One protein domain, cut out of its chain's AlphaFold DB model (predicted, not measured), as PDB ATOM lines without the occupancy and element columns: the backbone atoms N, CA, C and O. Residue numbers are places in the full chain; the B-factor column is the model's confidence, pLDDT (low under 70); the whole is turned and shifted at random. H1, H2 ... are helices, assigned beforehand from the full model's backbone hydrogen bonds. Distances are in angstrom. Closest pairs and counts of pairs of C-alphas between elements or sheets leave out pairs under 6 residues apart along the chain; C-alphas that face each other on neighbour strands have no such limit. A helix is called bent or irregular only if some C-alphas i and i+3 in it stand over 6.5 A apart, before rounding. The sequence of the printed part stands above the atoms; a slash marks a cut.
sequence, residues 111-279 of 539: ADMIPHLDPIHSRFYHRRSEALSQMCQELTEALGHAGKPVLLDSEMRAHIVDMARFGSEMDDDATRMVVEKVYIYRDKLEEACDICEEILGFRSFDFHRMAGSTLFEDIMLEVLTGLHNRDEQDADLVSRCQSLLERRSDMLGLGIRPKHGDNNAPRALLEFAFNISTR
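Overview. This is residues 111 to 279 of the 539 residues of an uncharacterized protein of Thaumarchaeota archaeon S15 (UniProt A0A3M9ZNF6). Helices stand in four side-by-side pairs stacked one behind another: H1a with H1b, the arms of the bent H1, then H2 with H3, H4 with H6, and H7 with H8; short H5 lies crosswise at the end of H2. The 169 printed residues include eight named helices, H1 to H8 in order, and no named strand: all helix. H1a, H2, H3, H4, H6, H7 and H8 form a bundle, mostly aligned. It is compact, radius of gyration of the C-alphas 15.9 A, spanning 45 by 39 by 29 A.

Arrangement. H1, residues 111 to 145, assigned as one helix by its hydrogen bonds, is bent: C-alphas 126 and 129 are 9.8 A apart. Its arms H1a, residues 111 to 126, and H1b, residues 129 to 145, run opposite ways at a shallow tilt of 17 degrees. H1a is irregular, C-alphas 112 and 115 being 6.9 A apart. H2, residues 154 to 166, and H3, residues 169 to 182, form a hairpin; their closest C-alphas, Ile 160 and Thr 175, are 6.4 A apart. H5, residues 205 to 212, only just touches H2, with 3 pairs of C-alphas within 8 A. H6, residues 215 to 228, touches H4, residues 189 to 200; closest are C-alphas Leu 189 and Val 223, 5.9 A. H7, residues 235 to 251, touches H8, residues 265 to 277; closest are C-alphas Ser 249 and Ile 276, 6.1 A. Every O i to N i+4 pair is within hydrogen-bond range in H2, H3, H4, H6, H7 and H8; in H1a 7 of 12, H1b 12 of 13, H5 3 of 4.

Along the chain. H1a begins at C-alpha 111 (31.146, -17.457, 19.756); H8 ends at C-alpha 277 (29.748, -15.876, 51.447). H1b measures 25.2 A, H7 24.1 A.

Size, cuts and confidence. The C-alphas farthest apart, His 126 and Gly 261, are 46.9 A apart. The printed part has no cut. The H7 to H8 link is long. Mean pLDDT of the printed part is 74.3; residues 119 to 137 are among those under 70.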
ATOM      1  N   ALA A 111      30.745 -16.282  20.529       81.94
ATOM      2  CA  ALA A 111      31.146 -17.457  19.756       81.94
ATOM      3  C   ALA A 111      32.576 -17.356  19.194       81.94
ATOM      4  O   ALA A 111      33.312 -18.341  19.185       81.94
ATOM      5  N   ASP A 112      32.994 -16.154  18.775       81.75
ATOM      6  CA  ASP A 112      34.359 -15.910  18.293       81.75
ATOM      7  C   ASP A 112      35.396 -15.999  19.421       81.75
ATOM      8  O   ASP A 112      36.556 -16.303  19.166       81.75
ATOM      9  N   MET A 113      35.009 -15.701  20.664       78.00
ATOM     10  CA  MET A 113      35.919 -15.641  21.808       78.00
ATOM     11  C   MET A 113      36.133 -17.003  22.475       78.00
ATOM     12  O   MET A 113      37.264 -17.302  22.866       78.00
ATOM     13  N   ILE A 114      35.083 -17.827  22.598       80.00
ATOM     14  CA  ILE A 114      35.108 -19.111  23.331       80.00
ATOM     15  C   ILE A 114      36.305 -20.004  22.931       80.00
ATOM     16  O   ILE A 114      37.077 -20.371  23.822       80.00
ATOM     17  N   PRO A 115      36.586 -20.264  21.633       77.44
ATOM     18  CA  PRO A 115      37.698 -21.133  21.226       77.44
ATOM     19  C   PRO A 115      39.088 -20.629  21.639       77.44
ATOM     20  O   PRO A 115      40.060 -21.385  21.618       77.44
ATOM     21  N   HIS A 116      39.206 -19.346  21.989       76.69
ATOM     22  CA  HIS A 116      40.449 -18.734  22.450       76.69
ATOM     23  C   HIS A 116      40.513 -18.595  23.973       76.69
ATOM     24  O   HIS A 116      41.620 -18.500  24.509       76.69
ATOM     25  N   LEU A 117      39.371 -18.632  24.665       73.00
ATOM     26  CA  LEU A 117      39.299 -18.721  26.123       73.00
ATOM     27  C   LEU A 117      39.621 -20.141  26.607       73.00
ATOM     28  O   LEU A 117      40.410 -20.287  27.540       73.00
ATOM     29  N   ASP A 118      39.121 -21.180  25.929       70.94
ATOM     30  CA  ASP A 118      39.318 -22.584  26.322       70.94
ATOM     31  C   ASP A 118      40.797 -22.982  26.511       70.94
ATOM     32  O   ASP A 118      41.128 -23.620  27.517       70.94
ATOM     33  N   PRO A 119      41.745 -22.598  25.627       65.88
ATOM     34  CA  PRO A 119      43.158 -22.907  25.827       65.88
ATOM     35  C   PRO A 119      43.804 -22.097  26.958       65.88
ATOM     36  O   PRO A 119      44.738 -22.592  27.591       65.88
ATOM     37  N   ILE A 120      43.349 -20.860  27.202       66.31
ATOM     38  CA  ILE A 120      43.817 -20.031  28.327       66.31
ATOM     39  C   ILE A 120      43.372 -20.692  29.635       66.31
ATOM     40  O   ILE A 120      44.197 -20.926  30.520       66.31
ATOM     41  N   HIS A 121      42.104 -21.095  29.699       64.25
ATOM     42  CA  HIS A 121      41.521 -21.807  30.826       64.25
ATOM     43  C   HIS A 121      42.217 -23.158  31.059       64.25
ATOM     44  O   HIS A 121      42.702 -23.427  32.153       64.25
ATOM     45  N   SER A 122      42.415 -23.961  30.011       63.88
ATOM     46  CA  SER A 122      43.124 -25.250  30.083       63.88
ATOM     47  C   SER A 122      44.554 -25.121  30.634       63.88
ATOM     48  O   SER A 122      45.020 -25.981  31.379       63.88
ATOM     49  N   ARG A 123      45.278 -24.042  30.298       60.28
ATOM     50  CA  ARG A 123      46.623 -23.782  30.845       60.28
ATOM     51  C   ARG A 123      46.591 -23.403  32.324       60.28
ATOM     52  O   ARG A 123      47.514 -23.782  33.048       60.28
ATOM     53  N   PHE A 124      45.553 -22.690  32.759       57.47
ATOM     54  CA  PHE A 124      45.364 -22.301  34.153       57.47
ATOM     55  C   PHE A 124      45.319 -23.521  35.087       57.47
ATOM     56  O   PHE A 124      46.088 -23.581  36.055       57.47
ATOM     57  N   TYR A 125      44.561 -24.557  34.712       56.84
ATOM     58  CA  TYR A 125      44.480 -25.827  35.450       56.84
ATOM     59  C   TYR A 125      45.832 -26.487  35.734       56.84
ATOM     60  O   TYR A 125      45.991 -27.184  36.736       56.84
ATOM     61  N   HIS A 126      46.828 -26.282  34.871       51.72
ATOM     62  CA  HIS A 126      48.104 -26.982  34.964       51.72
ATOM     63  C   HIS A 126      49.186 -26.242  35.778       51.72
ATOM     64  O   HIS A 126      50.209 -26.863  36.072       51.72
ATOM     65  N   ARG A 127      49.027 -24.948  36.132       50.09
ATOM     66  CA  ARG A 127      50.125 -24.124  36.720       50.09
ATOM     67  C   ARG A 127      49.755 -23.169  37.887       50.09
ATOM     68  O   ARG A 127      50.611 -22.415  38.341       50.09
ATOM     69  N   ARG A 128      48.523 -23.229  38.411       55.53
ATOM     70  CA  ARG A 128      47.985 -22.593  39.648       55.53
ATOM     71  C   ARG A 128      48.409 -21.140  39.969       55.53
ATOM     72  O   ARG A 128      47.649 -20.233  39.662       55.53
ATOM     73  N   SER A 129      49.553 -20.884  40.615       41.59
ATOM     74  CA  SER A 129      49.882 -19.546  41.169       41.59
ATOM     75  C   SER A 129      50.427 -18.557  40.131       41.59
ATOM     76  O   SER A 129      49.923 -17.441  40.040       41.59
ATOM     77  N   GLU A 130      51.393 -18.960  39.303       50.88
ATOM     78  CA  GLU A 130      51.889 -18.115  38.199       50.88
ATOM     79  C   GLU A 130      50.829 -17.969  37.091       50.88
ATOM     80  O   GLU A 130      50.803 -16.993  36.342       50.88
ATOM     81  N   ALA A 131      49.911 -18.937  37.019       57.88
ATOM     82  CA  ALA A 131      48.919 -19.043  35.965       57.88
ATOM     83  C   ALA A 131      47.748 -18.060  36.099       57.88
ATOM     84  O   ALA A 131      47.197 -17.674  35.075       57.88
ATOM     85  N   LEU A 132      47.378 -17.629  37.312       60.31
ATOM     86  CA  LEU A 132      46.285 -16.666  37.538       60.31
ATOM     87  C   LEU A 132      46.665 -15.267  37.036       60.31
ATOM     88  O   LEU A 132      45.923 -14.656  36.270       60.31
ATOM     89  N   SER A 133      47.860 -14.788  37.395       60.88
ATOM     90  CA  SER A 133      48.395 -13.519  36.884       60.88
ATOM     91  C   SER A 133      48.615 -13.572  35.373       60.88
ATOM     92  O   SER A 133      48.277 -12.618  34.674       60.88
ATOM     93  N   GLN A 134      49.111 -14.701  34.854       65.44
ATOM     94  CA  GLN A 134      49.283 -14.900  33.416       65.44
ATOM     95  C   GLN A 134      47.939 -14.950  32.672       65.44
ATOM     96  O   GLN A 134      47.807 -14.325  31.626       65.44
ATOM     97  N   MET A 135      46.927 -15.631  33.213       67.81
ATOM     98  CA  MET A 135      45.570 -15.661  32.660       67.81
ATOM     99  C   MET A 135      44.947 -14.265  32.667       67.81
ATOM    100  O   MET A 135      44.411 -13.836  31.650       67.81
ATOM    101  N   CYS A 136      45.073 -13.525  33.770       67.94
ATOM    102  CA  CYS A 136      44.619 -12.140  33.856       67.94
ATOM    103  C   CYS A 136      45.301 -11.263  32.797       67.94
ATOM    104  O   CYS A 136      44.628 -10.487  32.117       67.94
ATOM    105  N   GLN A 137      46.618 -11.400  32.621       69.19
ATOM    106  CA  GLN A 137      47.361 -10.673  31.596       69.19
ATOM    107  C   GLN A 137      46.900 -11.063  30.184       69.19
ATOM    108  O   GLN A 137      46.599 -10.181  29.385       69.19
ATOM    109  N   GLU A 138      46.787 -12.357  29.880       70.38
ATOM    110  CA  GLU A 138      46.367 -12.857  28.565       70.38
ATOM    111  C   GLU A 138      44.929 -12.435  28.219       70.38
ATOM    112  O   GLU A 138      44.677 -12.017  27.090       70.38
ATOM    113  N   LEU A 139      44.004 -12.472  29.185       72.50
ATOM    114  CA  LEU A 139      42.632 -11.983  29.019       72.50
ATOM    115  C   LEU A 139      42.592 -10.466  28.826       72.50
ATOM    116  O   LEU A 139      41.882  -9.980  27.949       72.50
ATOM    117  N   THR A 140      43.371  -9.714  29.608       72.00
ATOM    118  CA  THR A 140      43.447  -8.249  29.493       72.00
ATOM    119  C   THR A 140      44.021  -7.835  28.139       72.00
ATOM    120  O   THR A 140      43.472  -6.949  27.487       72.00
ATOM    121  N   GLU A 141      45.081  -8.505  27.674       70.94
ATOM    122  CA  GLU A 141      45.642  -8.311  26.333       70.94
ATOM    123  C   GLU A 141      44.602  -8.638  25.252       70.94
ATOM    124  O   GLU A 141      44.361  -7.817  24.364       70.94
ATOM    125  N   ALA A 142      43.938  -9.795  25.347       70.81
ATOM    126  CA  ALA A 142      42.933 -10.215  24.373       70.81
ATOM    127  C   ALA A 142      41.776  -9.214  24.266       70.81
ATOM    128  O   ALA A 142      41.409  -8.785  23.171       70.81
ATOM    129  N   LEU A 143      41.238  -8.784  25.405       70.44
ATOM    130  CA  LEU A 143      40.104  -7.864  25.472       70.44
ATOM    131  C   LEU A 143      40.480  -6.422  25.129       70.44
ATOM    132  O   LEU A 143      39.653  -5.703  24.568       70.44
ATOM    133  N   GLY A 144      41.715  -6.005  25.420       66.81
ATOM    134  CA  GLY A 144      42.248  -4.704  25.019       66.81
ATOM    135  C   GLY A 144      42.381  -4.559  23.500       66.81
ATOM    136  O   GLY A 144      42.229  -3.456  22.975       66.81
ATOM    137  N   HIS A 145      42.614  -5.669  22.794       70.31
ATOM    138  CA  HIS A 145      42.688  -5.715  21.332       70.31
ATOM    139  C   HIS A 145      41.368  -6.077  20.648       70.31
ATOM    140  O   HIS A 145      41.246  -5.848  19.445       70.31
ATOM    141  N   ALA A 146      40.391  -6.611  21.382       66.81
ATOM    142  CA  ALA A 146      39.096  -6.968  20.827       66.81
ATOM    143  C   ALA A 146      38.355  -5.745  20.267       66.81
ATOM    144  O   ALA A 146      38.290  -4.689  20.906       66.81
ATOM    145  N   GLY A 147      37.770  -5.883  19.072       60.72
ATOM    146  CA  GLY A 147      37.046  -4.798  18.411       60.72
ATOM    147  C   GLY A 147      35.954  -4.213  19.314       60.72
ATOM    148  O   GLY A 147      35.171  -4.941  19.917       60.72
ATOM    149  N   LYS A 148      35.882  -2.884  19.452       63.12
ATOM    150  CA  LYS A 148      34.767  -2.235  20.161       63.12
ATOM    151  C   LYS A 148      33.646  -1.909  19.163       63.12
ATOM    152  O   LYS A 148      33.938  -1.220  18.185       63.12
ATOM    153  N   PRO A 149      32.383  -2.316  19.409       57.56
ATOM    154  CA  PRO A 149      31.882  -3.159  20.508       57.56
ATOM    155  C   PRO A 149      31.929  -4.674  20.191       57.56
ATOM    156  O   PRO A 149      31.518  -5.079  19.108       57.56
ATOM    157  N   VAL A 150      32.365  -5.506  21.153       66.50
ATOM    158  CA  VAL A 150      32.135  -6.966  21.119       66.50
ATOM    159  C   VAL A 150      30.729  -7.214  21.649       66.50
ATOM    160  O   VAL A 150      30.384  -6.718  22.726       66.50
ATOM    161  N   LEU A 151      29.924  -7.964  20.905       70.00
ATOM    162  CA  LEU A 151      28.615  -8.426  21.342       70.00
ATOM    163  C   LEU A 151      28.801  -9.681  22.194       70.00
ATOM    164  O   LEU A 151      29.148 -10.742  21.683       70.00
ATOM    165  N   LEU A 152      28.589  -9.548  23.500       75.19
ATOM    166  CA  LEU A 152      28.561 -10.679  24.422       75.19
ATOM    167  C   LEU A 152      27.172 -11.311  24.337       75.19
ATOM    168  O   LEU A 152      26.223 -10.840  24.957       75.19
ATOM    169  N   ASP A 153      27.046 -12.307  23.471       75.94
ATOM    170  CA  ASP A 153      25.791 -13.003  23.204       75.94
ATOM    171  C   ASP A 153      25.459 -14.058  24.276       75.94
ATOM    172  O   ASP A 153      26.208 -14.313  25.225       75.94
ATOM    173  N   SER A 154      24.288 -14.680  24.125       81.31
ATOM    174  CA  SER A 154      23.815 -15.740  25.015       81.31
ATOM    175  C   SER A 154      24.716 -16.977  25.027       81.31
ATOM    176  O   SER A 154      24.653 -17.736  25.989       81.31
ATOM    177  N   GLU A 155      25.533 -17.201  23.991       81.56
ATOM    178  CA  GLU A 155      26.442 -18.352  23.941       81.56
ATOM    179  C   GLU A 155      27.620 -18.158  24.896       81.56
ATOM    180  O   GLU A 155      27.944 -19.078  25.644       81.56
ATOM    181  N   MET A 156      28.199 -16.950  24.963       84.38
ATOM    182  CA  MET A 156      29.217 -16.629  25.976       84.38
ATOM    183  C   MET A 156      28.664 -16.771  27.395       84.38
ATOM    184  O   MET A 156      29.310 -17.352  28.267       84.38
ATOM    185  N   ARG A 157      27.443 -16.275  27.622       86.31
ATOM    186  CA  ARG A 157      26.780 -16.394  28.923       86.31
ATOM    187  C   ARG A 157      26.571 -17.859  29.306       86.31
ATOM    188  O   ARG A 157      26.951 -18.255  30.403       86.31
ATOM    189  N   ALA A 158      26.033 -18.666  28.389       83.50
ATOM    190  CA  ALA A 158      25.830 -20.096  28.600       83.50
ATOM    191  C   ALA A 158      27.152 -20.830  28.869       83.50
ATOM    192  O   ALA A 158      27.207 -21.653  29.775       83.50
ATOM    193  N   HIS A 159      28.225 -20.484  28.152       82.62
ATOM    194  CA  HIS A 159      29.551 -21.056  28.375       82.62
ATOM    195  C   HIS A 159      30.070 -20.781  29.794       82.62
ATOM    196  O   HIS A 159      30.500 -21.706  30.476       82.62
ATOM    197  N   ILE A 160      29.967 -19.539  30.280       84.69
ATOM    198  CA  ILE A 160      30.362 -19.172  31.652       84.69
ATOM    199  C   ILE A 160      29.493 -19.881  32.693       84.69
ATOM    200  O   ILE A 160      29.995 -20.363  33.709       84.69
ATOM    201  N   VAL A 161      28.185 -19.968  32.454       85.19
ATOM    202  CA  VAL A 161      27.269 -20.685  33.347       85.19
ATOM    203  C   VAL A 161      27.589 -22.181  33.363       85.19
ATOM    204  O   VAL A 161      27.546 -22.796  34.425       85.19
ATOM    205  N   ASP A 162      27.978 -22.775  32.235       78.56
ATOM    206  CA  ASP A 162      28.428 -24.165  32.179       78.56
ATOM    207  C   ASP A 162      29.787 -24.360  32.875       78.56
ATOM    208  O   ASP A 162      29.954 -25.352  33.590       78.56
ATOM    209  N   MET A 163      30.719 -23.403  32.780       75.62
ATOM    210  CA  MET A 163      31.944 -23.398  33.597       75.62
ATOM    211  C   MET A 163      31.601 -23.407  35.095       75.62
ATOM    212  O   MET A 163      32.127 -24.226  35.849       75.62
ATOM    213  N   ALA A 164      30.647 -22.571  35.515       77.31
ATOM    214  CA  ALA A 164      30.139 -22.560  36.883       77.31
ATOM    215  C   ALA A 164      29.356 -23.837  37.244       77.31
ATOM    216  O   ALA A 164      29.288 -24.216  38.408       77.31
ATOM    217  N   ARG A 165      28.724 -24.521  36.288       67.94
ATOM    218  CA  ARG A 165      27.971 -25.759  36.546       67.94
ATOM    219  C   ARG A 165      28.902 -26.937  36.814       67.94
ATOM    220  O   ARG A 165      28.695 -27.677  37.773       67.94
ATOM    221  N   PHE A 166      29.912 -27.109  35.969       61.44
ATOM    222  CA  PHE A 166      30.794 -28.279  35.982       61.44
ATOM    223  C   PHE A 166      32.104 -28.057  36.755       61.44
ATOM    224  O   PHE A 166      32.950 -28.950  36.786       61.44
ATOM    225  N   GLY A 167      32.259 -26.888  37.381       51.84
ATOM    226  CA  GLY A 167      33.505 -26.449  37.987       51.84
ATOM    227  C   GLY A 167      33.834 -26.991  39.394       51.84
ATOM    228  O   GLY A 167      32.960 -27.331  40.188       51.84
ATOM    229  N   SER A 168      35.114 -26.990  39.756       51.38
ATOM    230  CA  SER A 168      35.711 -27.042  41.102       51.38
ATOM    231  C   SER A 168      35.899 -25.627  41.697       51.38
ATOM    232  O   SER A 168      35.643 -24.651  41.005       51.38
ATOM    233  N   GLU A 169      36.373 -25.461  42.945       47.16
ATOM    234  CA  GLU A 169      36.719 -24.119  43.489       47.16
ATOM    235  C   GLU A 169      37.773 -23.386  42.631       47.16
ATOM    236  O   GLU A 169      37.764 -22.167  42.521       47.16
ATOM    237  N   MET A 170      38.665 -24.122  41.958       49.28
ATOM    238  CA  MET A 170      39.611 -23.524  41.005       49.28
ATOM    239  C   MET A 170      38.906 -22.968  39.761       49.28
ATOM    240  O   MET A 170      39.381 -22.014  39.148       49.28
ATOM    241  N   ASP A 171      37.758 -23.542  39.419       60.56
ATOM    242  CA  ASP A 171      36.947 -23.107  38.286       60.56
ATOM    243  C   ASP A 171      36.121 -21.899  38.663       60.56
ATOM    244  O   ASP A 171      35.803 -21.104  37.791       60.56
ATOM    245  N   ASP A 172      35.850 -21.702  39.952       71.12
ATOM    246  CA  ASP A 172      35.228 -20.487  40.452       71.12
ATOM    247  C   ASP A 172      36.171 -19.288  40.286       71.12
ATOM    248  O   ASP A 172      35.748 -18.266  39.757       71.12
ATOM    249  N   ASP A 173      37.465 -19.418  40.594       68.50
ATOM    250  CA  ASP A 173      38.442 -18.344  40.352       68.50
ATOM    251  C   ASP A 173      38.594 -18.007  38.860       68.50
ATOM    252  O   ASP A 173      38.622 -16.833  38.474       68.50
ATOM    253  N   ALA A 174      38.683 -19.033  38.008       71.06
ATOM    254  CA  ALA A 174      38.774 -18.853  36.562       71.06
ATOM    255  C   ALA A 174      37.483 -18.251  35.986       71.06
ATOM    256  O   ALA A 174      37.542 -17.309  35.195       71.06
ATOM    257  N   THR A 175      36.321 -18.747  36.419       81.56
ATOM    258  CA  THR A 175      35.002 -18.241  36.020       81.56
ATOM    259  C   THR A 175      34.825 -16.799  36.481       81.56
ATOM    260  O   THR A 175      34.481 -15.947  35.663       81.56
ATOM    261  N   ARG A 176      35.147 -16.487  37.742       84.75
ATOM    262  CA  ARG A 176      35.146 -15.122  38.288       84.75
ATOM    263  C   ARG A 176      36.021 -14.202  37.448       84.75
ATOM    264  O   ARG A 176      35.549 -13.154  37.031       84.75
ATOM    265  N   MET A 177      37.255 -14.606  37.141       78.25
ATOM    266  CA  MET A 177      38.181 -13.812  36.324       78.25
ATOM    267  C   MET A 177      37.642 -13.571  34.907       78.25
ATOM    268  O   MET A 177      37.755 -12.466  34.377       78.25
ATOM    269  N   VAL A 178      37.032 -14.584  34.282       82.06
ATOM    270  CA  VAL A 178      36.392 -14.433  32.967       82.06
ATOM    271  C   VAL A 178      35.221 -13.452  33.054       82.06
ATOM    272  O   VAL A 178      35.157 -12.536  32.241       82.06
ATOM    273  N   VAL A 179      34.345 -13.566  34.055       86.19
ATOM    274  CA  VAL A 179      33.227 -12.626  34.263       86.19
ATOM    275  C   VAL A 179      33.737 -11.205  34.511       86.19
ATOM    276  O   VAL A 179      33.286 -10.262  33.858       86.19
ATOM    277  N   GLU A 180      34.723 -11.052  35.393       82.94
ATOM    278  CA  GLU A 180      35.339  -9.773  35.738       82.94
ATOM    279  C   GLU A 180      35.902  -9.083  34.489       82.94
ATOM    280  O   GLU A 180      35.597  -7.922  34.217       82.94
ATOM    281  N   LYS A 181      36.690  -9.794  33.676       80.81
ATOM    282  CA  LYS A 181      37.343  -9.186  32.510       80.81
ATOM    283  C   LYS A 181      36.402  -9.020  31.318       80.81
ATOM    284  O   LYS A 181      36.443  -7.983  30.657       80.81
ATOM    285  N   VAL A 182      35.563 -10.010  31.026       80.75
ATOM    286  CA  VAL A 182      34.706  -9.998  29.831       80.75
ATOM    287  C   VAL A 182      33.513  -9.062  30.019       80.75
ATOM    288  O   VAL A 182      33.210  -8.300  29.101       80.75
ATOM    289  N   TYR A 183      32.888  -9.065  31.200       84.69
ATOM    290  CA  TYR A 183      31.678  -8.291  31.470       84.69
ATOM    291  C   TYR A 183      31.969  -7.032  32.292       84.69
ATOM    292  O   TYR A 183      31.756  -5.918  31.812       84.69
ATOM    293  N   ILE A 184      32.508  -7.187  33.503       81.88
ATOM    294  CA  ILE A 184      32.580  -6.094  34.489       81.88
ATOM    295  C   ILE A 184      33.537  -4.984  34.034       81.88
ATOM    296  O   ILE A 184      33.153  -3.818  33.994       81.88
ATOM    297  N   TYR A 185      34.739  -5.333  33.569       79.00
ATOM    298  CA  TYR A 185      35.718  -4.376  33.036       79.00
ATOM    299  C   TYR A 185      35.222  -3.634  31.782       79.00
ATOM    300  O   TYR A 185      35.710  -2.554  31.447       79.00
ATOM    301  N   ARG A 186      34.240  -4.201  31.071       76.31
ATOM    302  CA  ARG A 186      33.592  -3.582  29.904       76.31
ATOM    303  C   ARG A 186      32.293  -2.861  30.257       76.31
ATOM    304  O   ARG A 186      31.547  -2.509  29.343       76.31
ATOM    305  N   ASP A 187      32.052  -2.640  31.545       80.69
ATOM    306  CA  ASP A 187      30.880  -1.962  32.094       80.69
ATOM    307  C   ASP A 187      29.547  -2.678  31.789       80.69
ATOM    308  O   ASP A 187      28.483  -2.067  31.715       80.69
ATOM    309  N   LYS A 188      29.601  -4.007  31.612       86.75
ATOM    310  CA  LYS A 188      28.454  -4.895  31.347       86.75
ATOM    311  C   LYS A 188      27.911  -5.524  32.626       86.75
ATOM    312  O   LYS A 188      27.873  -6.743  32.787       86.75
ATOM    313  N   LEU A 189      27.574  -4.660  33.581       88.75
ATOM    314  CA  LEU A 189      27.185  -5.062  34.935       88.75
ATOM    315  C   LEU A 189      25.810  -5.748  34.977       88.75
ATOM    316  O   LEU A 189      25.610  -6.666  35.770       88.75
ATOM    317  N   GLU A 190      24.877  -5.354  34.105       89.25
ATOM    318  CA  GLU A 190      23.567  -6.010  33.992       89.25
ATOM    319  C   GLU A 190      23.703  -7.456  33.515       89.25
ATOM    320  O   GLU A 190      23.104  -8.367  34.086       89.25
ATOM    321  N   GLU A 191      24.535  -7.680  32.501       90.06
ATOM    322  CA  GLU A 191      24.775  -9.006  31.949       90.06
ATOM    323  C   GLU A 191      25.565  -9.901  32.933       90.06
ATOM    324  O   GLU A 191      25.360 -11.113  32.967       90.06
ATOM    325  N   ALA A 192      26.406  -9.321  33.802       90.50
ATOM    326  CA  ALA A 192      27.011 -10.047  34.925       90.50
ATOM    327  C   ALA A 192      25.962 -10.477  35.973       90.50
ATOM    328  O   ALA A 192      26.017 -11.599  36.482       90.50
ATOM    329  N   CYS A 193      24.956  -9.638  36.246       91.56
ATOM    330  CA  CYS A 193      23.807 -10.020  37.075       91.56
ATOM    331  C   CYS A 193      22.972 -11.149  36.446       91.56
ATOM    332  O   CYS A 193      22.482 -12.005  37.184       91.56
ATOM    333  N   ASP A 194      22.832 -11.201  35.114       91.94
ATOM    334  CA  ASP A 194      22.163 -12.321  34.428       91.94
ATOM    335  C   ASP A 194      22.877 -13.657  34.696       91.94
ATOM    336  O   ASP A 194      22.223 -14.669  34.940       91.94
ATOM    337  N   ILE A 195      24.217 -13.666  34.692       91.69
ATOM    338  CA  ILE A 195      25.019 -14.863  35.006       91.69
ATOM    339  C   ILE A 195      24.734 -15.330  36.437       91.69
ATOM    340  O   ILE A 195      24.443 -16.506  36.664       91.69
ATOM    341  N   CYS A 196      24.756 -14.403  37.397       92.56
ATOM    342  CA  CYS A 196      24.405 -14.678  38.791       92.56
ATOM    343  C   CYS A 196      22.976 -15.227  38.934       92.56
ATOM    344  O   CYS A 196      22.730 -16.138  39.730       92.56
ATOM    345  N   GLU A 197      22.028 -14.706  38.158       93.50
ATOM    346  CA  GLU A 197      20.648 -15.186  38.147       93.50
ATOM    347  C   GLU A 197      20.519 -16.620  37.612       93.50
ATOM    348  O   GLU A 197      19.805 -17.431  38.211       93.50
ATOM    349  N   GLU A 198      21.228 -16.959  36.534       91.06
ATOM    350  CA  GLU A 198      21.256 -18.322  35.992       91.06
ATOM    351  C   GLU A 198      21.928 -19.311  36.959       91.06
ATOM    352  O   GLU A 198      21.406 -20.411  37.166       91.06
ATOM    353  N   ILE A 199      23.012 -18.896  37.627       88.62
ATOM    354  CA  ILE A 199      23.690 -19.667  38.683       88.62
ATOM    355  C   ILE A 199      22.736 -19.978  39.849       88.62
ATOM    356  O   ILE A 199      22.670 -21.115  40.320       88.62
ATOM    357  N   LEU A 200      21.937 -19.002  40.295       87.06
ATOM    358  CA  LEU A 200      20.900 -19.229  41.315       87.06
ATOM    359  C   LEU A 200      19.783 -20.170  40.850       87.06
ATOM    360  O   LEU A 200      19.051 -20.715  41.677       87.06
ATOM    361  N   GLY A 201      19.619 -20.346  39.539       84.75
ATOM    362  CA  GLY A 201      18.645 -21.251  38.939       84.75
ATOM    363  C   GLY A 201      19.042 -22.729  38.978       84.75
ATOM    364  O   GLY A 201      18.232 -23.573  38.575       84.75
ATOM    365  N   PHE A 202      20.251 -23.064  39.442       81.88
ATOM    366  CA  PHE A 202      20.743 -24.441  39.511       81.88
ATOM    367  C   PHE A 202      19.866 -25.331  40.401       81.88
ATOM    368  O   PHE A 202      19.310 -24.911  41.415       81.88
ATOM    369  N   ARG A 203      19.718 -26.597  39.995       71.94
ATOM    370  CA  ARG A 203      18.860 -27.592  40.657       71.94
ATOM    371  C   ARG A 203      19.635 -28.879  40.911       71.94
ATOM    372  O   ARG A 203      20.622 -29.158  40.240       71.94
ATOM    373  N   SER A 204      19.130 -29.705  41.823       68.81
ATOM    374  CA  SER A 204      19.661 -31.050  42.087       68.81
ATOM    375  C   SER A 204      21.149 -31.021  42.482       68.81
ATOM    376  O   SER A 204      21.513 -30.327  43.424       68.81
ATOM    377  N   PHE A 205      22.013 -31.772  41.799       53.38
ATOM    378  CA  PHE A 205      23.438 -31.846  42.116       53.38
ATOM    379  C   PHE A 205      24.142 -30.480  42.002       53.38
ATOM    380  O   PHE A 205      24.867 -30.088  42.914       53.38
ATOM    381  N   ASP A 206      23.840 -29.716  40.950       62.03
ATOM    382  CA  ASP A 206      24.425 -28.393  40.700       62.03
ATOM    383  C   ASP A 206      24.089 -27.400  41.822       62.03
ATOM    384  O   ASP A 206      24.913 -26.570  42.200       62.03
ATOM    385  N   PHE A 207      22.887 -27.516  42.397       65.12
ATOM    386  CA  PHE A 207      22.473 -26.725  43.557       65.12
ATOM    387  C   PHE A 207      23.359 -27.010  44.771       65.12
ATOM    388  O   PHE A 207      23.826 -26.080  45.423       65.12
ATOM    389  N   HIS A 208      23.605 -28.287  45.076       57.50
ATOM    390  CA  HIS A 208      24.431 -28.670  46.222       57.50
ATOM    391  C   HIS A 208      25.878 -28.208  46.053       57.50
ATOM    392  O   HIS A 208      26.455 -27.677  46.998       57.50
ATOM    393  N   ARG A 209      26.425 -28.329  44.837       67.50
ATOM    394  CA  ARG A 209      27.745 -27.789  44.488       67.50
ATOM    395  C   ARG A 209      27.798 -26.278  44.707       67.50
ATOM    396  O   ARG A 209      28.645 -25.783  45.444       67.50
ATOM    397  N   MET A 210      26.843 -25.551  44.135       71.06
ATOM    398  CA  MET A 210      26.783 -24.094  44.242       71.06
ATOM    399  C   MET A 210      26.477 -23.604  45.665       71.06
ATOM    400  O   MET A 210      26.782 -22.464  46.006       71.06
ATOM    401  N   ALA A 211      25.878 -24.433  46.525       63.72
ATOM    402  CA  ALA A 211      25.651 -24.098  47.930       63.72
ATOM    403  C   ALA A 211      26.944 -24.087  48.767       63.72
ATOM    404  O   ALA A 211      26.978 -23.418  49.801       63.72
ATOM    405  N   GLY A 212      27.979 -24.816  48.331       57.53
ATOM    406  CA  GLY A 212      29.314 -24.826  48.940       57.53
ATOM    407  C   GLY A 212      30.313 -23.847  48.309       57.53
ATOM    408  O   GLY A 212      31.362 -23.617  48.894       57.53
ATOM    409  N   SER A 213      29.990 -23.268  47.150       70.44
ATOM    410  CA  SER A 213      30.837 -22.307  46.426       70.44
ATOM    411  C   SER A 213      30.547 -20.857  46.834       70.44
ATOM    412  O   SER A 213      29.390 -20.516  47.107       70.44
ATOM    413  N   THR A 214      31.580 -20.004  46.818       75.19
ATOM    414  CA  THR A 214      31.480 -18.539  46.982       75.19
ATOM    415  C   THR A 214      31.425 -17.775  45.658       75.19
ATOM    416  O   THR A 214      31.294 -16.554  45.676       75.19
ATOM    417  N   LEU A 215      31.477 -18.463  44.505       82.88
ATOM    418  CA  LEU A 215      31.540 -17.848  43.170       82.88
ATOM    419  C   LEU A 215      30.469 -16.778  42.959       82.88
ATOM    420  O   LEU A 215      30.743 -15.712  42.412       82.88
ATOM    421  N   PHE A 216      29.236 -17.080  43.375       89.19
ATOM    422  CA  PHE A 216      28.122 -16.150  43.248       89.19
ATOM    423  C   PHE A 216      28.415 -14.852  44.005       89.19
ATOM    424  O   PHE A 216      28.264 -13.763  43.458       89.19
ATOM    425  N   GLU A 217      28.843 -14.961  45.261       85.69
ATOM    426  CA  GLU A 217      29.168 -13.806  46.081       85.69
ATOM    427  C   GLU A 217      30.378 -13.049  45.536       85.69
ATOM    428  O   GLU A 217      30.338 -11.824  45.491       85.69
ATOM    429  N   ASP A 218      31.398 -13.756  45.055       80.75
ATOM    430  CA  ASP A 218      32.605 -13.145  44.505       80.75
ATOM    431  C   ASP A 218      32.308 -12.346  43.223       80.75
ATOM    432  O   ASP A 218      32.787 -11.223  43.077       80.75
ATOM    433  N   ILE A 219      31.444 -12.849  42.328       88.56
ATOM    434  CA  ILE A 219      30.964 -12.075  41.168       88.56
ATOM    435  C   ILE A 219      30.137 -10.866  41.628       88.56
ATOM    436  O   ILE A 219      30.325  -9.757  41.124       88.56
ATOM    437  N   MET A 220      29.227 -11.054  42.590       88.25
ATOM    438  CA  MET A 220      28.387  -9.965  43.100       88.25
ATOM    439  C   MET A 220      29.209  -8.853  43.764       88.25
ATOM    440  O   MET A 220      28.853  -7.683  43.627       88.25
ATOM    441  N   LEU A 221      30.307  -9.188  44.448       81.50
ATOM    442  CA  LEU A 221      31.228  -8.213  45.036       81.50
ATOM    443  C   LEU A 221      31.876  -7.326  43.963       81.50
ATOM    444  O   LEU A 221      31.916  -6.104  44.127       81.50
ATOM    445  N   GLU A 222      32.321  -7.911  42.851       80.19
ATOM    446  CA  GLU A 222      32.898  -7.170  41.722       80.19
ATOM    447  C   GLU A 222      31.853  -6.279  41.028       80.19
ATOM    448  O   GLU A 222      32.117  -5.106  40.753       80.19
ATOM    449  N   VAL A 223      30.632  -6.786  40.806       86.38
ATOM    450  CA  VAL A 223      29.524  -6.000  40.225       86.38
ATOM    451  C   VAL A 223      29.193  -4.795  41.102       86.38
ATOM    452  O   VAL A 223      29.078  -3.670  40.612       86.38
ATOM    453  N   LEU A 224      29.058  -5.017  42.409       83.06
ATOM    454  CA  LEU A 224      28.724  -3.969  43.367       83.06
ATOM    455  C   LEU A 224      29.859  -2.959  43.553       83.06
ATOM    456  O   LEU A 224      29.584  -1.779  43.755       83.06
ATOM    457  N   THR A 225      31.115  -3.390  43.437       78.06
ATOM    458  CA  THR A 225      32.280  -2.496  43.427       78.06
ATOM    459  C   THR A 225      32.290  -1.639  42.162       78.06
ATOM    460  O   THR A 225      32.463  -0.424  42.246       78.06
ATOM    461  N   GLY A 226      32.010  -2.236  40.998       76.12
ATOM    462  CA  GLY A 226      31.814  -1.505  39.745       76.12
ATOM    463  C   GLY A 226      30.718  -0.442  39.859       76.12
ATOM    464  O   GLY A 226      30.946   0.709  39.504       76.12
ATOM    465  N   LEU A 227      29.562  -0.798  40.431       80.94
ATOM    466  CA  LEU A 227      28.450   0.124  40.696       80.94
ATOM    467  C   LEU A 227      28.802   1.236  41.686       80.94
ATOM    468  O   LEU A 227      28.398   2.378  41.488       80.94
ATOM    469  N   HIS A 228      29.519   0.906  42.760       76.56
ATOM    470  CA  HIS A 228      29.914   1.870  43.783       76.56
ATOM    471  C   HIS A 228      30.859   2.942  43.227       76.56
ATOM    472  O   HIS A 228      30.773   4.095  43.637       76.56
ATOM    473  N   ASN A 229      31.715   2.562  42.276       73.88
ATOM    474  CA  ASN A 229      32.696   3.445  41.647       73.88
ATOM    475  C   ASN A 229      32.113   4.324  40.523       73.88
ATOM    476  O   ASN A 229      32.854   5.108  39.932       73.88
ATOM    477  N   ARG A 230      30.819   4.196  40.193       80.12
ATOM    478  CA  ARG A 230      30.149   5.080  39.228       80.12
ATOM    479  C   ARG A 230      29.731   6.389  39.901       80.12
ATOM    480  O   ARG A 230      29.205   6.376  41.011       80.12
ATOM    481  N   ASP A 231      29.887   7.500  39.179       70.38
ATOM    482  CA  ASP A 231      29.448   8.832  39.628       70.38
ATOM    483  C   ASP A 231      27.922   8.900  39.847       70.38
ATOM    484  O   ASP A 231      27.447   9.565  40.767       70.38
ATOM    485  N   GLU A 232      27.153   8.171  39.028       78.19
ATOM    486  CA  GLU A 232      25.708   7.984  39.181       78.19
ATOM    487  C   GLU A 232      25.389   6.500  39.399       78.19
ATOM    488  O   GLU A 232      25.736   5.636  38.589       78.19
ATOM    489  N   GLN A 233      24.715   6.201  40.512       77.88
ATOM    490  CA  GLN A 233      24.314   4.840  40.856       77.88
ATOM    491  C   GLN A 233      23.014   4.470  40.139       77.88
ATOM    492  O   GLN A 233      21.987   5.128  40.308       77.88
ATOM    493  N   ASP A 234      23.053   3.380  39.378       84.88
ATOM    494  CA  ASP A 234      21.881   2.810  38.719       84.88
ATOM    495  C   ASP A 234      20.969   2.133  39.756       84.88
ATOM    496  O   ASP A 234      21.262   1.046  40.263       84.88
ATOM    497  N   ALA A 235      19.869   2.803  40.104       84.75
ATOM    498  CA  ALA A 235      18.941   2.345  41.132       84.75
ATOM    499  C   ALA A 235      18.265   1.005  40.784       84.75
ATOM    500  O   ALA A 235      18.013   0.199  41.687       84.75
ATOM    501  N   ASP A 236      18.010   0.744  39.499       88.44
ATOM    502  CA  ASP A 236      17.372  -0.492  39.046       88.44
ATOM    503  C   ASP A 236      18.351  -1.662  39.174       88.44
ATOM    504  O   ASP A 236      18.005  -2.721  39.713       88.44
ATOM    505  N   LEU A 237      19.610  -1.451  38.786       89.50
ATOM    506  CA  LEU A 237      20.655  -2.459  38.923       89.50
ATOM    507  C   LEU A 237      21.018  -2.726  40.396       89.50
ATOM    508  O   LEU A 237      21.228  -3.880  40.774       89.50
ATOM    509  N   VAL A 238      21.009  -1.704  41.259       89.31
ATOM    510  CA  VAL A 238      21.167  -1.868  42.718       89.31
ATOM    511  C   VAL A 238      20.027  -2.702  43.309       89.31
ATOM    512  O   VAL A 238      20.279  -3.659  44.046       89.31
ATOM    513  N   SER A 239      18.779  -2.392  42.948       89.81
ATOM    514  CA  SER A 239      17.595  -3.156  43.366       89.81
ATOM    515  C   SER A 239      17.662  -4.617  42.902       89.81
ATOM    516  O   SER A 239      17.337  -5.554  43.646       89.81
ATOM    517  N   ARG A 240      18.169  -4.841  41.684       93.81
ATOM    518  CA  ARG A 240      18.394  -6.182  41.141       93.81
ATOM    519  C   ARG A 240      19.463  -6.943  41.923       93.81
ATOM    520  O   ARG A 240      19.218  -8.084  42.313       93.81
ATOM    521  N   CYS A 241      20.602  -6.313  42.216       91.94
ATOM    522  CA  CYS A 241      21.659  -6.907  43.038       91.94
ATOM    523  C   CYS A 241      21.136  -7.305  44.422       91.94
ATOM    524  O   CYS A 241      21.393  -8.416  44.887       91.94
ATOM    525  N   GLN A 242      20.350  -6.430  45.057       92.62
ATOM    526  CA  GLN A 242      19.701  -6.727  46.330       92.62
ATOM    527  C   GLN A 242      18.809  -7.965  46.227       92.62
ATOM    528  O   GLN A 242      18.948  -8.889  47.027       92.62
ATOM    529  N   SER A 243      17.933  -8.011  45.222       92.81
ATOM    530  CA  SER A 243      17.004  -9.126  45.013       92.81
ATOM    531  C   SER A 243      17.734 -10.458  44.800       92.81
ATOM    532  O   SER A 243      17.317 -11.491  45.328       92.81
ATOM    533  N   LEU A 244      18.842 -10.450  44.053       94.06
ATOM    534  CA  LEU A 244      19.672 -11.637  43.832       94.06
ATOM    535  C   LEU A 244      20.350 -12.105  45.127       94.06
ATOM    536  O   LEU A 244      20.313 -13.295  45.441       94.06
ATOM    537  N   LEU A 245      20.905 -11.185  45.918       90.19
ATOM    538  CA  LEU A 245      21.518 -11.503  47.210       90.19
ATOM    539  C   LEU A 245      20.492 -12.008  48.233       90.19
ATOM    540  O   LEU A 245      20.765 -12.954  48.970       90.19
ATOM    541  N   GLU A 246      19.291 -11.432  48.270       91.44
ATOM    542  CA  GLU A 246      18.210 -11.908  49.138       91.44
ATOM    543  C   GLU A 246      17.775 -13.325  48.750       91.44
ATOM    544  O   GLU A 246      17.698 -14.197  49.620       91.44
ATOM    545  N   ARG A 247      17.604 -13.595  47.447       89.88
ATOM    546  CA  ARG A 247      17.337 -14.947  46.930       89.88
ATOM    547  C   ARG A 247      18.450 -15.923  47.299       89.88
ATOM    548  O   ARG A 247      18.147 -17.024  47.750       89.88
ATOM    549  N   ARG A 248      19.723 -15.535  47.155       86.25
ATOM    550  CA  ARG A 248      20.877 -16.359  47.553       86.25
ATOM    551  C   ARG A 248      20.873 -16.655  49.055       86.25
ATOM    552  O   ARG A 248      21.049 -17.803  49.453       86.25
ATOM    553  N   SER A 249      20.630 -15.642  49.885       78.62
ATOM    554  CA  SER A 249      20.518 -15.775  51.344       78.62
ATOM    555  C   SER A 249      19.404 -16.745  51.747       78.62
ATOM    556  O   SER A 249      19.614 -17.607  52.606       78.62
ATOM    557  N   ASP A 250      18.238 -16.643  51.105       79.94
ATOM    558  CA  ASP A 250      17.097 -17.531  51.343       79.94
ATOM    559  C   ASP A 250      17.384 -18.959  50.881       79.94
ATOM    560  O   ASP A 250      17.109 -19.912  51.610       79.94
ATOM    561  N   MET A 251      18.014 -19.105  49.715       72.81
ATOM    562  CA  MET A 251      18.428 -20.387  49.154       72.81
ATOM    563  C   MET A 251      19.381 -21.150  50.084       72.81
ATOM    564  O   MET A 251      19.248 -22.357  50.272       72.81
ATOM    565  N   LEU A 252      20.319 -20.432  50.701       65.19
ATOM    566  CA  LEU A 252      21.275 -20.963  51.672       65.19
ATOM    567  C   LEU A 252      20.697 -21.055  53.104       65.19
ATOM    568  O   LEU A 252      21.395 -21.454  54.046       65.19
ATOM    569  N   GLY A 253      19.437 -20.649  53.307       63.41
ATOM    570  CA  GLY A 253      18.773 -20.640  54.611       63.41
ATOM    571  C   GLY A 253      19.520 -19.802  55.652       63.41
ATOM    572  O   GLY A 253      19.675 -20.225  56.801       63.41
ATOM    573  N   LEU A 254      20.097 -18.663  55.256       59.78
ATOM    574  CA  LEU A 254      20.919 -17.826  56.137       59.78
ATOM    575  C   LEU A 254      20.095 -16.877  57.009       59.78
ATOM    576  O   LEU A 254      20.593 -16.444  58.047       59.78
ATOM    577  N   GLY A 255      18.865 -16.546  56.598       61.62
ATOM    578  CA  GLY A 255      17.972 -15.655  57.345       61.62
ATOM    579  C   GLY A 255      18.533 -14.244  57.555       61.62
ATOM    580  O   GLY A 255      18.098 -13.541  58.464       61.62
ATOM    581  N   ILE A 256      19.519 -13.839  56.749       67.19
ATOM    582  CA  ILE A 256      20.103 -12.498  56.776       67.19
ATOM    583  C   ILE A 256      19.463 -11.627  55.700       67.19
ATOM    584  O   ILE A 256      19.050 -12.113  54.639       67.19
ATOM    585  N   ARG A 257      19.372 -10.334  56.002       80.31
ATOM    586  CA  ARG A 257      18.803  -9.289  55.153       80.31
ATOM    587  C   ARG A 257      19.753  -8.091  55.118       80.31
ATOM    588  O   ARG A 257      20.518  -7.923  56.076       80.31
ATOM    589  N   PRO A 258      19.721  -7.279  54.053       75.19
ATOM    590  CA  PRO A 258      20.502  -6.051  53.999       75.19
ATOM    591  C   PRO A 258      20.069  -5.102  55.125       75.19
ATOM    592  O   PRO A 258      18.892  -5.035  55.486       75.19
ATOM    593  N   LYS A 259      21.022  -4.373  55.715       70.31
ATOM    594  CA  LYS A 259      20.696  -3.329  56.696       70.31
ATOM    595  C   LYS A 259      20.016  -2.169  55.968       70.31
ATOM    596  O   LYS A 259      20.526  -1.680  54.967       70.31
ATOM    597  N   HIS A 260      18.877  -1.717  56.481       61.31
ATOM    598  CA  HIS A 260      18.199  -0.527  55.967       61.31
ATOM    599  C   HIS A 260      18.690   0.719  56.717       61.31
ATOM    600  O   HIS A 260      18.741   0.703  57.946       61.31
ATOM    601  N   GLY A 261      19.015   1.793  55.987       55.03
ATOM    602  CA  GLY A 261      19.361   3.099  56.567       55.03
ATOM    603  C   GLY A 261      20.723   3.680  56.175       55.03
ATOM    604  O   GLY A 261      21.008   4.804  56.577       55.03
ATOM    605  N   ASP A 262      21.542   2.970  55.394       56.59
ATOM    606  CA  ASP A 262      22.771   3.539  54.834       56.59
ATOM    607  C   ASP A 262      22.472   4.428  53.623       56.59
ATOM    608  O   ASP A 262      21.748   4.038  52.708       56.59
ATOM    609  N   ASN A 263      23.097   5.608  53.580       60.00
ATOM    610  CA  ASN A 263      22.974   6.554  52.462       60.00
ATOM    611  C   ASN A 263      23.662   6.060  51.168       60.00
ATOM    612  O   ASN A 263      23.593   6.740  50.150       60.00
ATOM    613  N   ASN A 264      24.339   4.905  51.203       71.50
ATOM    614  CA  ASN A 264      25.024   4.297  50.062       71.50
ATOM    615  C   ASN A 264      24.567   2.839  49.897       71.50
ATOM    616  O   ASN A 264      25.086   1.929  50.548       71.50
ATOM    617  N   ALA A 265      23.572   2.625  49.034       76.94
ATOM    618  CA  ALA A 265      22.940   1.323  48.850       76.94
ATOM    619  C   ALA A 265      23.907   0.230  48.331       76.94
ATOM    620  O   ALA A 265      23.915  -0.851  48.924       76.94
ATOM    621  N   PRO A 266      24.788   0.474  47.333       75.62
ATOM    622  CA  PRO A 266      25.811  -0.499  46.929       75.62
ATOM    623  C   PRO A 266      26.716  -0.957  48.075       75.62
ATOM    624  O   PRO A 266      27.006  -2.145  48.191       75.62
ATOM    625  N   ARG A 267      27.114  -0.042  48.971       72.19
ATOM    626  CA  ARG A 267      27.951  -0.378  50.134       72.19
ATOM    627  C   ARG A 267      27.246  -1.343  51.091       72.19
ATOM    628  O   ARG A 267      27.834  -2.343  51.492       72.19
ATOM    629  N   ALA A 268      25.982  -1.081  51.418       73.06
ATOM    630  CA  ALA A 268      25.198  -1.976  52.269       73.06
ATOM    631  C   ALA A 268      25.023  -3.371  51.635       73.06
ATOM    632  O   ALA A 268      25.009  -4.384  52.340       73.06
ATOM    633  N   LEU A 269      24.928  -3.441  50.302       79.25
ATOM    634  CA  LEU A 269      24.851  -4.703  49.565       79.25
ATOM    635  C   LEU A 269      26.189  -5.448  49.496       79.25
ATOM    636  O   LEU A 269      26.177  -6.676  49.563       79.25
ATOM    637  N   LEU A 270      27.326  -4.747  49.439       72.06
ATOM    638  CA  LEU A 270      28.656  -5.364  49.551       72.06
ATOM    639  C   LEU A 270      28.808  -6.079  50.898       72.06
ATOM    640  O   LEU A 270      29.163  -7.259  50.945       72.06
ATOM    641  N   GLU A 271      28.454  -5.400  51.995       64.31
ATOM    642  CA  GLU A 271      28.438  -6.013  53.328       64.31
ATOM    643  C   GLU A 271      27.498  -7.224  53.379       64.31
ATOM    644  O   GLU A 271      27.787  -8.233  54.031       64.31
ATOM    645  N   PHE A 272      26.355  -7.140  52.698       78.62
ATOM    646  CA  PHE A 272      25.390  -8.226  52.652       78.62
ATOM    647  C   PHE A 272      25.928  -9.450  51.896       78.62
ATOM    648  O   PHE A 272      25.897 -10.547  52.453       78.62
ATOM    649  N   ALA A 273      26.493  -9.271  50.699       74.75
ATOM    650  CA  ALA A 273      27.114 -10.337  49.906       74.75
ATOM    651  C   ALA A 273      28.230 -11.053  50.671       74.75
ATOM    652  O   ALA A 273      28.264 -12.280  50.757       74.75
ATOM    653  N   PHE A 274      29.082 -10.283  51.338       67.38
ATOM    654  CA  PHE A 274      30.149 -10.825  52.161       67.38
ATOM    655  C   PHE A 274      29.617 -11.652  53.354       67.38
ATOM    656  O   PHE A 274      30.130 -12.727  53.689       67.38
ATOM    657  N   ASN A 275      28.533 -11.200  53.993       62.94
ATOM    658  CA  ASN A 275      27.879 -11.962  55.059       62.94
ATOM    659  C   ASN A 275      27.247 -13.271  54.564       62.94
ATOM    660  O   ASN A 275      27.166 -14.222  55.345       62.94
ATOM    661  N   ILE A 276      26.812 -13.328  53.303       70.94
ATOM    662  CA  ILE A 276      26.320 -14.556  52.672       70.94
ATOM    663  C   ILE A 276      27.482 -15.528  52.437       70.94
ATOM    664  O   ILE A 276      27.422 -16.652  52.938       70.94
ATOM    665  N   SER A 277      28.556 -15.072  51.781       68.44
ATOM    666  CA  SER A 277      29.748 -15.876  51.447       68.44
ATOM    667  C   SER A 277      30.308 -16.585  52.681       68.44
ATOM    668  O   SER A 277      30.468 -17.801  52.715       68.44
ATOM    669  N   THR A 278      30.463 -15.845  53.782       58.88
ATOM    670  CA  THR A 278      31.025 -16.386  55.033       58.88
ATOM    671  C   THR A 278      30.137 -17.409  55.761       58.88
ATOM    672  O   THR A 278      30.568 -17.999  56.758       58.88
ATOM    673  N   ARG A 279      28.890 -17.612  55.313       59.00
ATOM    674  CA  ARG A 279      27.895 -18.497  55.947       59.00
ATOM    675  C   ARG A 279      27.351 -19.584  55.011       59.00
ATOM    676  O   ARG A 279      26.550 -20.403  55.476       59.00
TER     677      ARG A 279